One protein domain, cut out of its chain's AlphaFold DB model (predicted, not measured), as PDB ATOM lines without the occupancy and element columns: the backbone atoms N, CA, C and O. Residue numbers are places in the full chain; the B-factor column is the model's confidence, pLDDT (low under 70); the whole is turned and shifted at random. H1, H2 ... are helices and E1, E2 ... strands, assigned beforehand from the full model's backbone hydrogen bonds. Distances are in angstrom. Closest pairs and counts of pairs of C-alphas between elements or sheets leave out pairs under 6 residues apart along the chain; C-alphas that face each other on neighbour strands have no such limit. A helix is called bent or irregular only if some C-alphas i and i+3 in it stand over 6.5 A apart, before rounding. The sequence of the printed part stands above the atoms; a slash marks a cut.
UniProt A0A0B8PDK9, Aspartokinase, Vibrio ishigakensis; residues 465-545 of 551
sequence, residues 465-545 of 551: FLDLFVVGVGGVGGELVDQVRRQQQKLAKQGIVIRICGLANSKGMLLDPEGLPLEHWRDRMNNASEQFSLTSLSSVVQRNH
ATOM      1  N   PHE A 465     168.219 141.694 134.317       71.69
ATOM      2  CA  PHE A 465     169.519 141.063 134.475       71.69
ATOM      3  C   PHE A 465     169.782 140.132 133.297       71.69
ATOM      4  O   PHE A 465     168.916 139.377 132.858       71.69
ATOM      5  N   LEU A 466     170.985 140.235 132.745       77.00
ATOM      6  CA  LEU A 466     171.437 139.408 131.642       77.00
ATOM      7  C   LEU A 466     172.752 138.762 132.054       77.00
ATOM      8  O   LEU A 466     173.770 139.445 132.200       77.00
ATOM      9  N   ASP A 467     172.695 137.454 132.271       82.12
ATOM     10  CA  ASP A 467     173.785 136.681 132.842       82.12
ATOM     11  C   ASP A 467     174.608 136.062 131.713       82.12
ATOM     12  O   ASP A 467     174.157 135.221 130.935       82.12
ATOM     13  N   LEU A 468     175.833 136.555 131.575       84.62
ATOM     14  CA  LEU A 468     176.700 136.280 130.441       84.62
ATOM     15  C   LEU A 468     177.832 135.342 130.852       84.62
ATOM     16  O   LEU A 468     178.610 135.638 131.766       84.62
ATOM     17  N   PHE A 469     177.979 134.253 130.104       86.25
ATOM     18  CA  PHE A 469     179.126 133.360 130.197       86.25
ATOM     19  C   PHE A 469     179.983 133.529 128.949       86.25
ATOM     20  O   PHE A 469     179.609 133.100 127.865       86.25
ATOM     21  N   VAL A 470     181.154 134.155 129.080       85.88
ATOM     22  CA  VAL A 470     182.020 134.410 127.921       85.88
ATOM     23  C   VAL A 470     183.079 133.320 127.821       85.88
ATOM     24  O   VAL A 470     184.076 133.319 128.550       85.88
ATOM     25  N   VAL A 471     182.880 132.400 126.876       85.50
ATOM     26  CA  VAL A 471     183.855 131.357 126.539       85.50
ATOM     27  C   VAL A 471     184.734 131.834 125.380       85.50
ATOM     28  O   VAL A 471     184.264 132.084 124.276       85.50
ATOM     29  N   GLY A 472     186.037 131.964 125.625       83.56
ATOM     30  CA  GLY A 472     187.009 132.475 124.654       83.56
ATOM     31  C   GLY A 472     187.428 133.928 124.897       83.56
ATOM     32  O   GLY A 472     187.458 134.735 123.966       83.56
ATOM     33  N   VAL A 473     187.811 134.274 126.131       81.50
ATOM     34  CA  VAL A 473     188.237 135.640 126.517       81.50
ATOM     35  C   VAL A 473     189.662 136.005 126.062       81.50
ATOM     36  O   VAL A 473     190.538 136.345 126.854       81.50
ATOM     37  N   GLY A 474     189.908 135.907 124.753       78.50
ATOM     38  CA  GLY A 474     191.118 136.386 124.078       78.50
ATOM     39  C   GLY A 474     190.978 137.840 123.618       78.50
ATOM     40  O   GLY A 474     190.519 138.697 124.366       78.50
ATOM     41  N   GLY A 475     191.334 138.126 122.361       78.44
ATOM     42  CA  GLY A 475     191.186 139.471 121.788       78.44
ATOM     43  C   GLY A 475     189.724 139.928 121.691       78.44
ATOM     44  O   GLY A 475     189.357 140.940 122.275       78.44
ATOM     45  N   VAL A 476     188.879 139.157 120.997       83.81
ATOM     46  CA  VAL A 476     187.473 139.531 120.736       83.81
ATOM     47  C   VAL A 476     186.596 139.375 121.982       83.81
ATOM     48  O   VAL A 476     185.923 140.324 122.372       83.81
ATOM     49  N   GLY A 477     186.645 138.217 122.651       84.12
ATOM     50  CA  GLY A 477     185.890 137.997 123.890       84.12
ATOM     51  C   GLY A 477     186.305 138.955 125.011       84.12
ATOM     52  O   GLY A 477     185.461 139.420 125.766       84.12
ATOM     53  N   GLY A 478     187.588 139.330 125.083       87.06
ATOM     54  CA  GLY A 478     188.049 140.332 126.043       87.06
ATOM     55  C   GLY A 478     187.584 141.755 125.728       87.06
ATOM     56  O   GLY A 478     187.288 142.515 126.648       87.06
ATOM     57  N   GLU A 479     187.467 142.119 124.451       90.25
ATOM     58  CA  GLU A 479     186.883 143.405 124.054       90.25
ATOM     59  C   GLU A 479     185.382 143.467 124.383       90.25
ATOM     60  O   GLU A 479     184.916 144.504 124.849       90.25
ATOM     61  N   LEU A 480     184.636 142.363 124.225       88.25
ATOM     62  CA  LEU A 480     183.232 142.273 124.652       88.25
ATOM     63  C   LEU A 480     183.088 142.554 126.156       88.25
ATOM     64  O   LEU A 480     182.275 143.389 126.547       88.25
ATOM     65  N   VAL A 481     183.921 141.930 126.992       89.25
ATOM     66  CA  VAL A 481     183.936 142.157 128.449       89.25
ATOM     67  C   VAL A 481     184.218 143.630 128.784       89.25
ATOM     68  O   VAL A 481     183.535 144.234 129.614       89.25
ATOM     69  N   ASP A 482     185.178 144.255 128.100       89.31
ATOM     70  CA  ASP A 482     185.487 145.676 128.294       89.31
ATOM     71  C   ASP A 482     184.388 146.615 127.772       89.31
ATOM     72  O   ASP A 482     184.208 147.722 128.292       89.31
ATOM     73  N   GLN A 483     183.659 146.216 126.730       88.88
ATOM     74  CA  GLN A 483     182.481 146.938 126.249       88.88
ATOM     75  C   GLN A 483     181.342 146.866 127.259       88.88
ATOM     76  O   GLN A 483     180.793 147.918 127.589       88.88
ATOM     77  N   VAL A 484     181.052 145.680 127.803       88.88
ATOM     78  CA  VAL A 484     180.076 145.495 128.886       88.88
ATOM     79  C   VAL A 484     180.427 146.413 130.058       88.88
ATOM     80  O   VAL A 484     179.617 147.258 130.435       88.88
ATOM     81  N   ARG A 485     181.686 146.393 130.521       90.31
ATOM     82  CA  ARG A 485     182.162 147.276 131.600       90.31
ATOM     83  C   ARG A 485     181.940 148.765 131.305       90.31
ATOM     84  O   ARG A 485     181.488 149.505 132.174       90.31
ATOM     85  N   ARG A 486     182.266 149.230 130.092       91.81
ATOM     86  CA  ARG A 486     182.093 150.643 129.693       91.81
ATOM     87  C   ARG A 486     180.623 151.045 129.577       91.81
ATOM     88  O   ARG A 486     180.285 152.188 129.873       91.81
ATOM     89  N   GLN A 487     179.766 150.138 129.119       89.56
ATOM     90  CA  GLN A 487     178.349 150.417 128.890       89.56
ATOM     91  C   GLN A 487     177.475 150.180 130.124       89.56
ATOM     92  O   GLN A 487     176.362 150.703 130.157       89.56
ATOM     93  N   GLN A 488     177.987 149.496 131.153       85.19
ATOM     94  CA  GLN A 488     177.276 149.151 132.387       85.19
ATOM     95  C   GLN A 488     176.483 150.332 132.963       85.19
ATOM     96  O   GLN A 488     175.291 150.213 133.221       85.19
ATOM     97  N   GLN A 489     177.106 151.509 133.104       84.12
ATOM     98  CA  GLN A 489     176.439 152.694 133.665       84.12
ATOM     99  C   GLN A 489     175.312 153.238 132.777       84.12
ATOM    100  O   GLN A 489     174.346 153.803 133.283       84.12
ATOM    101  N   LYS A 490     175.434 153.109 131.451       85.94
ATOM    102  CA  LYS A 490     174.418 153.567 130.495       85.94
ATOM    103  C   LYS A 490     173.242 152.592 130.445       85.94
ATOM    104  O   LYS A 490     172.101 153.039 130.485       85.94
ATOM    105  N   LEU A 491     173.531 151.293 130.411       84.00
ATOM    106  CA  LEU A 491     172.538 150.221 130.461       84.00
ATOM    107  C   LEU A 491     171.778 150.237 131.793       84.00
ATOM    108  O   LEU A 491     170.554 150.175 131.794       84.00
ATOM    109  N   ALA A 492     172.465 150.487 132.912       79.38
ATOM    110  CA  ALA A 492     171.829 150.595 134.223       79.38
ATOM    111  C   ALA A 492     170.794 151.733 134.297       79.38
ATOM    112  O   ALA A 492     169.783 151.592 134.979       79.38
ATOM    113  N   LYS A 493     171.002 152.842 133.566       77.81
ATOM    114  CA  LYS A 493     170.011 153.933 133.443       77.81
ATOM    115  C   LYS A 493     168.783 153.545 132.616       77.81
ATOM    116  O   LYS A 493     167.755 154.196 132.736       77.81
ATOM    117  N   GLN A 494     168.904 152.523 131.772       75.00
ATOM    118  CA  GLN A 494     167.818 151.945 130.980       75.00
ATOM    119  C   GLN A 494     167.204 150.717 131.663       75.00
ATOM    120  O   GLN A 494     166.375 150.048 131.057       75.00
ATOM    121  N   GLY A 495     167.618 150.409 132.898       69.94
ATOM    122  CA  GLY A 495     167.143 149.228 133.602       69.94
ATOM    123  C   GLY A 495     167.700 147.931 133.021       69.94
ATOM    124  O   GLY A 495     166.989 146.945 132.982       69.94
ATOM    125  N   ILE A 496     168.939 147.904 132.530       79.56
ATOM    126  CA  ILE A 496     169.595 146.676 132.056       79.56
ATOM    127  C   ILE A 496     170.911 146.510 132.816       79.56
ATOM    128  O   ILE A 496     171.734 147.428 132.859       79.56
ATOM    129  N   VAL A 497     171.125 145.342 133.414       81.69
ATOM    130  CA  VAL A 497     172.358 144.978 134.114       81.69
ATOM    131  C   VAL A 497     172.901 143.702 133.495       81.69
ATOM    132  O   VAL A 497     172.288 142.650 133.591       81.69
ATOM    133  N   ILE A 498     174.074 143.787 132.878       85.94
ATOM    134  CA  ILE A 498     174.764 142.602 132.370       85.94
ATOM    135  C   ILE A 498     175.709 142.119 133.472       85.94
ATOM    136  O   ILE A 498     176.623 142.859 133.854       85.94
ATOM    137  N   ARG A 499     175.490 140.915 134.003       87.06
ATOM    138  CA  ARG A 499     176.408 140.270 134.951       87.06
ATOM    139  C   ARG A 499     177.240 139.256 134.190       87.06
ATOM    140  O   ARG A 499     176.719 138.452 133.429       87.06
ATOM    141  N   ILE A 500     178.553 139.303 134.365       88.62
ATOM    142  CA  ILE A 500     179.437 138.303 133.771       88.62
ATOM    143  C   ILE A 500     179.641 137.207 134.808       88.62
ATOM    144  O   ILE A 500     180.507 137.335 135.672       88.62
ATOM    145  N   CYS A 501     178.827 136.159 134.738       86.75
ATOM    146  CA  CYS A 501     178.829 135.072 135.718       86.75
ATOM    147  C   CYS A 501     179.946 134.051 135.465       86.75
ATOM    148  O   CYS A 501     180.317 133.280 136.352       86.75
ATOM    149  N   GLY A 502     180.534 134.060 134.265       88.31
ATOM    150  CA  GLY A 502     181.716 133.260 133.991       88.31
ATOM    151  C   GLY A 502     182.579 133.775 132.850       88.31
ATOM    152  O   GLY A 502     182.095 134.293 131.843       88.31
ATOM    153  N   LEU A 503     183.886 133.596 133.013       89.19
ATOM    154  CA  LEU A 503     184.905 133.892 132.012       89.19
ATOM    155  C   LEU A 503     185.759 132.647 131.813       89.19
ATOM    156  O   LEU A 503     186.284 132.101 132.778       89.19
ATOM    157  N   ALA A 504     185.941 132.212 130.570       88.19
ATOM    158  CA  ALA A 504     186.746 131.034 130.267       88.19
ATOM    159  C   ALA A 504     187.675 131.254 129.071       88.19
ATOM    160  O   ALA A 504     187.317 131.891 128.080       88.19
ATOM    161  N   ASN A 505     188.882 130.697 129.134       85.94
ATOM    162  CA  ASN A 505     189.789 130.578 127.995       85.94
ATOM    163  C   ASN A 505     190.517 129.223 128.029       85.94
ATOM    164  O   ASN A 505     190.239 128.369 128.866       85.94
ATOM    165  N   SER A 506     191.471 129.013 127.119       81.25
ATOM    166  CA  SER A 506     192.242 127.765 127.045       81.25
ATOM    167  C   SER A 506     193.157 127.499 128.249       81.25
ATOM    168  O   SER A 506     193.698 126.402 128.353       81.25
ATOM    169  N   LYS A 507     193.366 128.483 129.134       79.62
ATOM    170  CA  LYS A 507     194.254 128.396 130.301       79.62
ATOM    171  C   LYS A 507     193.501 128.197 131.618       79.62
ATOM    172  O   LYS A 507     194.103 127.683 132.552       79.62
ATOM    173  N   GLY A 508     192.220 128.560 131.688       84.81
ATOM    174  CA  GLY A 508     191.394 128.377 132.880       84.81
ATOM    175  C   GLY A 508     190.032 129.063 132.790       84.81
ATOM    176  O   GLY A 508     189.688 129.652 131.759       84.81
ATOM    177  N   MET A 509     189.259 128.989 133.875       88.44
ATOM    178  CA  MET A 509     187.993 129.707 134.019       88.44
ATOM    179  C   MET A 509     187.828 130.367 135.389       88.44
ATOM    180  O   MET A 509     188.456 129.974 136.368       88.44
ATOM    181  N   LEU A 510     186.956 131.369 135.431       87.62
ATOM    182  CA  LEU A 510     186.438 132.002 136.635       87.62
ATOM    183  C   LEU A 510     184.920 131.909 136.597       87.62
ATOM    184  O   LEU A 510     184.325 132.216 135.561       87.62
ATOM    185  N   LEU A 511     184.314 131.521 137.713       86.81
ATOM    186  CA  LEU A 511     182.869 131.428 137.874       86.81
ATOM    187  C   LEU A 511     182.470 132.182 139.138       86.81
ATOM    188  O   LEU A 511     183.075 131.988 140.189       86.81
ATOM    189  N   ASP A 512     181.459 133.032 139.018       84.62
ATOM    190  CA  ASP A 512     180.822 133.707 140.143       84.62
ATOM    191  C   ASP A 512     179.339 133.909 139.800       84.62
ATOM    192  O   ASP A 512     179.041 134.678 138.883       84.62
ATOM    193  N   PRO A 513     178.405 133.203 140.462       76.12
ATOM    194  CA  PRO A 513     176.983 133.298 140.141       76.12
ATOM    195  C   PRO A 513     176.420 134.715 140.335       76.12
ATOM    196  O   PRO A 513     175.525 135.103 139.589       76.12
ATOM    197  N   GLU A 514     177.001 135.519 141.231       75.56
ATOM    198  CA  GLU A 514     176.580 136.906 141.481       75.56
ATOM    199  C   GLU A 514     177.225 137.923 140.518       75.56
ATOM    200  O   GLU A 514     176.870 139.106 140.494       75.56
ATOM    201  N   GLY A 515     178.141 137.458 139.667       83.69
ATOM    202  CA  GLY A 515     178.836 138.256 138.667       83.69
ATOM    203  C   GLY A 515     180.254 138.649 139.083       83.69
ATOM    204  O   GLY A 515     180.517 139.170 140.164       83.69
ATOM    205  N   LEU A 516     181.196 138.462 138.160       86.50
ATOM    206  CA  LEU A 516     182.609 138.740 138.378       86.50
ATOM    207  C   LEU A 516     182.901 140.251 138.404       86.50
ATOM    208  O   LEU A 516     182.450 140.991 137.522       86.50
ATOM    209  N   PRO A 517     183.767 140.726 139.322       86.00
ATOM    210  CA  PRO A 517     184.282 142.088 139.266       86.00
ATOM    211  C   PRO A 517     185.057 142.327 137.963       86.00
ATOM    212  O   PRO A 517     186.089 141.704 137.705       86.00
ATOM    213  N   LEU A 518     184.579 143.273 137.150       86.06
ATOM    214  CA  LEU A 518     185.180 143.600 135.848       86.06
ATOM    215  C   LEU A 518     186.433 144.487 135.962       86.06
ATOM    216  O   LEU A 518     187.100 144.794 134.969       86.06
ATOM    217  N   GLU A 519     186.774 144.928 137.169       84.44
ATOM    218  CA  GLU A 519     188.038 145.600 137.451       84.44
ATOM    219  C   GLU A 519     189.169 144.571 137.501       84.44
ATOM    220  O   GLU A 519     189.104 143.579 138.228       84.44
ATOM    221  N   HIS A 520     190.218 144.801 136.705       85.25
ATOM    222  CA  HIS A 520     191.375 143.902 136.614       85.25
ATOM    223  C   HIS A 520     191.020 142.447 136.245       85.25
ATOM    224  O   HIS A 520     191.752 141.515 136.576       85.25
ATOM    225  N   TRP A 521     189.917 142.231 135.516       86.56
ATOM    226  CA  TRP A 521     189.437 140.889 135.157       86.56
ATOM    227  C   TRP A 521     190.478 140.062 134.376       86.56
ATOM    228  O   TRP A 521     190.553 138.847 134.538       86.56
ATOM    229  N   ARG A 522     191.336 140.715 133.575       86.81
ATOM    230  CA  ARG A 522     192.437 140.064 132.839       86.81
ATOM    231  C   ARG A 522     193.504 139.489 133.764       86.81
ATOM    232  O   ARG A 522     193.992 138.391 133.517       86.81
ATOM    233  N   ASP A 523     193.837 140.209 134.832       85.50
ATOM    234  CA  ASP A 523     194.815 139.762 135.826       85.50
ATOM    235  C   ASP A 523     194.252 138.578 136.617       85.50
ATOM    236  O   ASP A 523     194.941 137.582 136.830       85.50
ATOM    237  N   ARG A 524     192.957 138.633 136.960       85.56
ATOM    238  CA  ARG A 524     192.240 137.515 137.587       85.56
ATOM    239  C   ARG A 524     192.224 136.276 136.689       85.56
ATOM    240  O   ARG A 524     192.527 135.192 137.168       85.56
ATOM    241  N   MET A 525     191.942 136.434 135.394       85.38
ATOM    242  CA  MET A 525     191.954 135.325 134.429       85.38
ATOM    243  C   MET A 525     193.346 134.719 134.229       85.38
ATOM    244  O   MET A 525     193.463 133.514 134.038       85.38
ATOM    245  N   ASN A 526     194.410 135.527 134.284       82.44
ATOM    246  CA  ASN A 526     195.784 135.021 134.210       82.44
ATOM    247  C   ASN A 526     196.183 134.204 135.450       82.44
ATOM    248  O   ASN A 526     197.054 133.344 135.348       82.44
ATOM    249  N   ASN A 527     195.535 134.462 136.588       81.81
ATOM    250  CA  ASN A 527     195.753 133.770 137.857       81.81
ATOM    251  C   ASN A 527     194.720 132.661 138.131       81.81
ATOM    252  O   ASN A 527     194.737 132.071 139.210       81.81
ATOM    253  N   ALA A 528     193.813 132.385 137.188       81.31
ATOM    254  CA  ALA A 528     192.794 131.357 137.344       81.31
ATOM    255  C   ALA A 528     193.446 129.965 137.386       81.31
ATOM    256  O   ALA A 528     194.160 129.575 136.462       81.31
ATOM    257  N   SER A 529     193.209 129.221 138.467       72.25
ATOM    258  CA  SER A 529     193.747 127.869 138.678       72.25
ATOM    259  C   SER A 529     192.791 126.762 138.227       72.25
ATOM    260  O   SER A 529     193.207 125.613 138.074       72.25
ATOM    261  N   GLU A 530     191.518 127.093 138.016       80.50
ATOM    262  CA  GLU A 530     190.478 126.137 137.660       80.50
ATOM    263  C   GLU A 530     190.483 125.865 136.149       80.50
ATOM    264  O   GLU A 530     190.420 126.785 135.331       80.50
ATOM    265  N   GLN A 531     190.581 124.590 135.761       81.81
ATOM    266  CA  GLN A 531     190.590 124.187 134.353       81.81
ATOM    267  C   GLN A 531     189.193 124.284 133.746       81.81
ATOM    268  O   GLN A 531     188.222 123.852 134.359       81.81
ATOM    269  N   PHE A 532     189.100 124.780 132.509       81.31
ATOM    270  CA  PHE A 532     187.830 124.892 131.794       81.31
ATOM    271  C   PHE A 532     187.093 123.546 131.702       81.31
ATOM    272  O   PHE A 532     187.631 122.557 131.204       81.31
ATOM    273  N   SER A 533     185.832 123.542 132.135       81.31
ATOM    274  CA  SER A 533     184.937 122.388 132.084       81.31
ATOM    275  C   SER A 533     183.516 122.858 131.790       81.31
ATOM    276  O   SER A 533     182.916 123.592 132.578       81.31
ATOM    277  N   LEU A 534     182.961 122.397 130.666       77.50
ATOM    278  CA  LEU A 534     181.557 122.633 130.311       77.50
ATOM    279  C   LEU A 534     180.609 122.065 131.376       77.50
ATOM    280  O   LEU A 534     179.592 122.675 131.677       77.50
ATOM    281  N   THR A 535     180.971 120.943 132.001       79.75
ATOM    282  CA  THR A 535     180.186 120.336 133.081       79.75
ATOM    283  C   THR A 535     180.121 121.241 134.311       79.75
ATOM    284  O   THR A 535     179.063 121.359 134.925       79.75
ATOM    285  N   SER A 536     181.222 121.917 134.655       75.00
ATOM    286  CA  SER A 536     181.254 122.851 135.789       75.00
ATOM    287  C   SER A 536     180.401 124.090 135.512       75.00
ATOM    288  O   SER A 536     179.610 124.477 136.368       75.00
ATOM    289  N   LEU A 537     180.474 124.644 134.295       76.44
ATOM    290  CA  LEU A 537     179.611 125.740 133.838       76.44
ATOM    291  C   LEU A 537     178.124 125.377 133.927       76.44
ATOM    292  O   LEU A 537     177.361 126.071 134.598       76.44
ATOM    293  N   SER A 538     177.725 124.249 133.333       75.75
ATOM    294  CA  SER A 538     176.337 123.774 133.385       75.75
ATOM    295  C   SER A 538     175.868 123.525 134.819       75.75
ATOM    296  O   SER A 538     174.717 123.805 135.144       75.75
ATOM    297  N   SER A 539     176.755 123.054 135.703       75.69
ATOM    298  CA  SER A 539     176.415 122.829 137.111       75.69
ATOM    299  C   SER A 539     176.133 124.125 137.873       75.69
ATOM    300  O   SER A 539     175.260 124.133 138.733       75.69
ATOM    301  N   VAL A 540     176.820 125.226 137.552       73.81
ATOM    302  CA  VAL A 540     176.596 126.537 138.183       73.81
ATOM    303  C   VAL A 540     175.287 127.154 137.703       73.81
ATOM    304  O   VAL A 540     174.541 127.679 138.526       73.81
ATOM    305  N   VAL A 541     174.972 127.028 136.412       72.31
ATOM    306  CA  VAL A 541     173.685 127.474 135.851       72.31
ATOM    307  C   VAL A 541     172.522 126.716 136.491       72.31
ATOM    308  O   VAL A 541     171.561 127.331 136.942       72.31
ATOM    309  N   GLN A 542     172.635 125.388 136.591       67.81
ATOM    310  CA  GLN A 542     171.588 124.541 137.167       67.81
ATOM    311  C   GLN A 542     171.432 124.729 138.679       67.81
ATOM    312  O   GLN A 542     170.309 124.792 139.162       67.81
ATOM    313  N   ARG A 543     172.535 124.830 139.437       68.00
ATOM    314  CA  ARG A 543     172.480 124.992 140.901       68.00
ATOM    315  C   ARG A 543     171.949 126.351 141.339       68.00
ATOM    316  O   ARG A 543     171.319 126.423 142.384       68.00
ATOM    317  N   ASN A 544     172.221 127.402 140.568       60.16
ATOM    318  CA  ASN A 544     171.838 128.769 140.931       60.16
ATOM    319  C   ASN A 544     170.614 129.277 140.158       60.16
ATOM    320  O   ASN A 544     170.264 130.441 140.292       60.16
ATOM    321  N   HIS A 545     169.958 128.416 139.367       59.09
ATOM    322  CA  HIS A 545     168.751 128.750 138.603       59.09
ATOM    323  C   HIS A 545     168.895 130.027 137.754       59.09
ATOM    324  O   HIS A 545     168.009 130.874 137.748       59.09
TER     325      HIS A 545
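Overview. This is residues 465 to 545 of the 551 residues of the protein "Aspartokinase" of Vibrio ishigakensis (UniProt A0A0B8PDK9). A small three-stranded sheet is sandwiched between helices: the long, kinked H1 and the short H2 cover one face, and H3, at the end of the printed part, packs on the other. The long E2 is in the middle of the sheet, with E1 along one side and the short E3 folded back as a hairpin on the other. The printed part has 81 residues, with three named strands and three named helices in the order E1, H1, E2, E3, H2, H3; the sheet is mixed, ordered E1, E2, E3, and the class is mixed. It is compact, with a radius of gyration of the C-alphas of 12.5 A and spans of 36 by 29 by 17 A.

Along the chain. Find C-alpha 465 at (169.519, 141.063, 134.475); E1 runs from there to residue 471, 19.0 A. E2, residues 496 to 505, covers 26.1 A and bends by 51 degrees at residue 501; E3 is residues 508 to 511, 10.3 A. H1, residues 475 to 493, covers 28.2 A; it has a kink of 47 degrees near residue 487 and is irregular, with C-alphas 486 and 489 7.2 A apart. H2 is residues 521 to 526, 8.7 A. H3, residues 534 to 543, covers 14.1 A and ends with C-alpha 543 at (172.480, 124.992, 140.901).

Arrangement. Look first at E1 and E2, parallel at 17 degrees, with N 468 and O 499 2.8 A apart, within hydrogen-bond range. E2 and E3 are an antiparallel hairpin at 152 degrees; N 510 and O 503 are 2.8 A apart. E1, H1 and E2 form a strand-helix-strand unit, two parallel neighbour strands with a helix between, and its crossover is right-handed. H1 is over E1 and E2 at a height over the sheet of 9.1 A, and its closest C-alphas to E2 are those of Leu 491 and Val 497, 6.4 A. H2 is on the same face, over E3, with the C-alphas of Leu 510 and Met 525 closest at 6.8 A. H3 is on the opposite face, over E2 at a height of 10.2 A; the closest C-alphas of these two are those of Gly 502 and Leu 537, 7.8 A. Every O i to N i+4 pair is within hydrogen-bond range in H2 and H3, and 13 of 15 in H1.

Size, cuts and confidence. The two C-alphas farthest apart are those of Gln 494 and Ser 529, 36.2 A. The printed part has no cut, and no link between its named elements is long. Look at the B-factor column for low confidence: residue 495 and residues 542 to 545 are under 70.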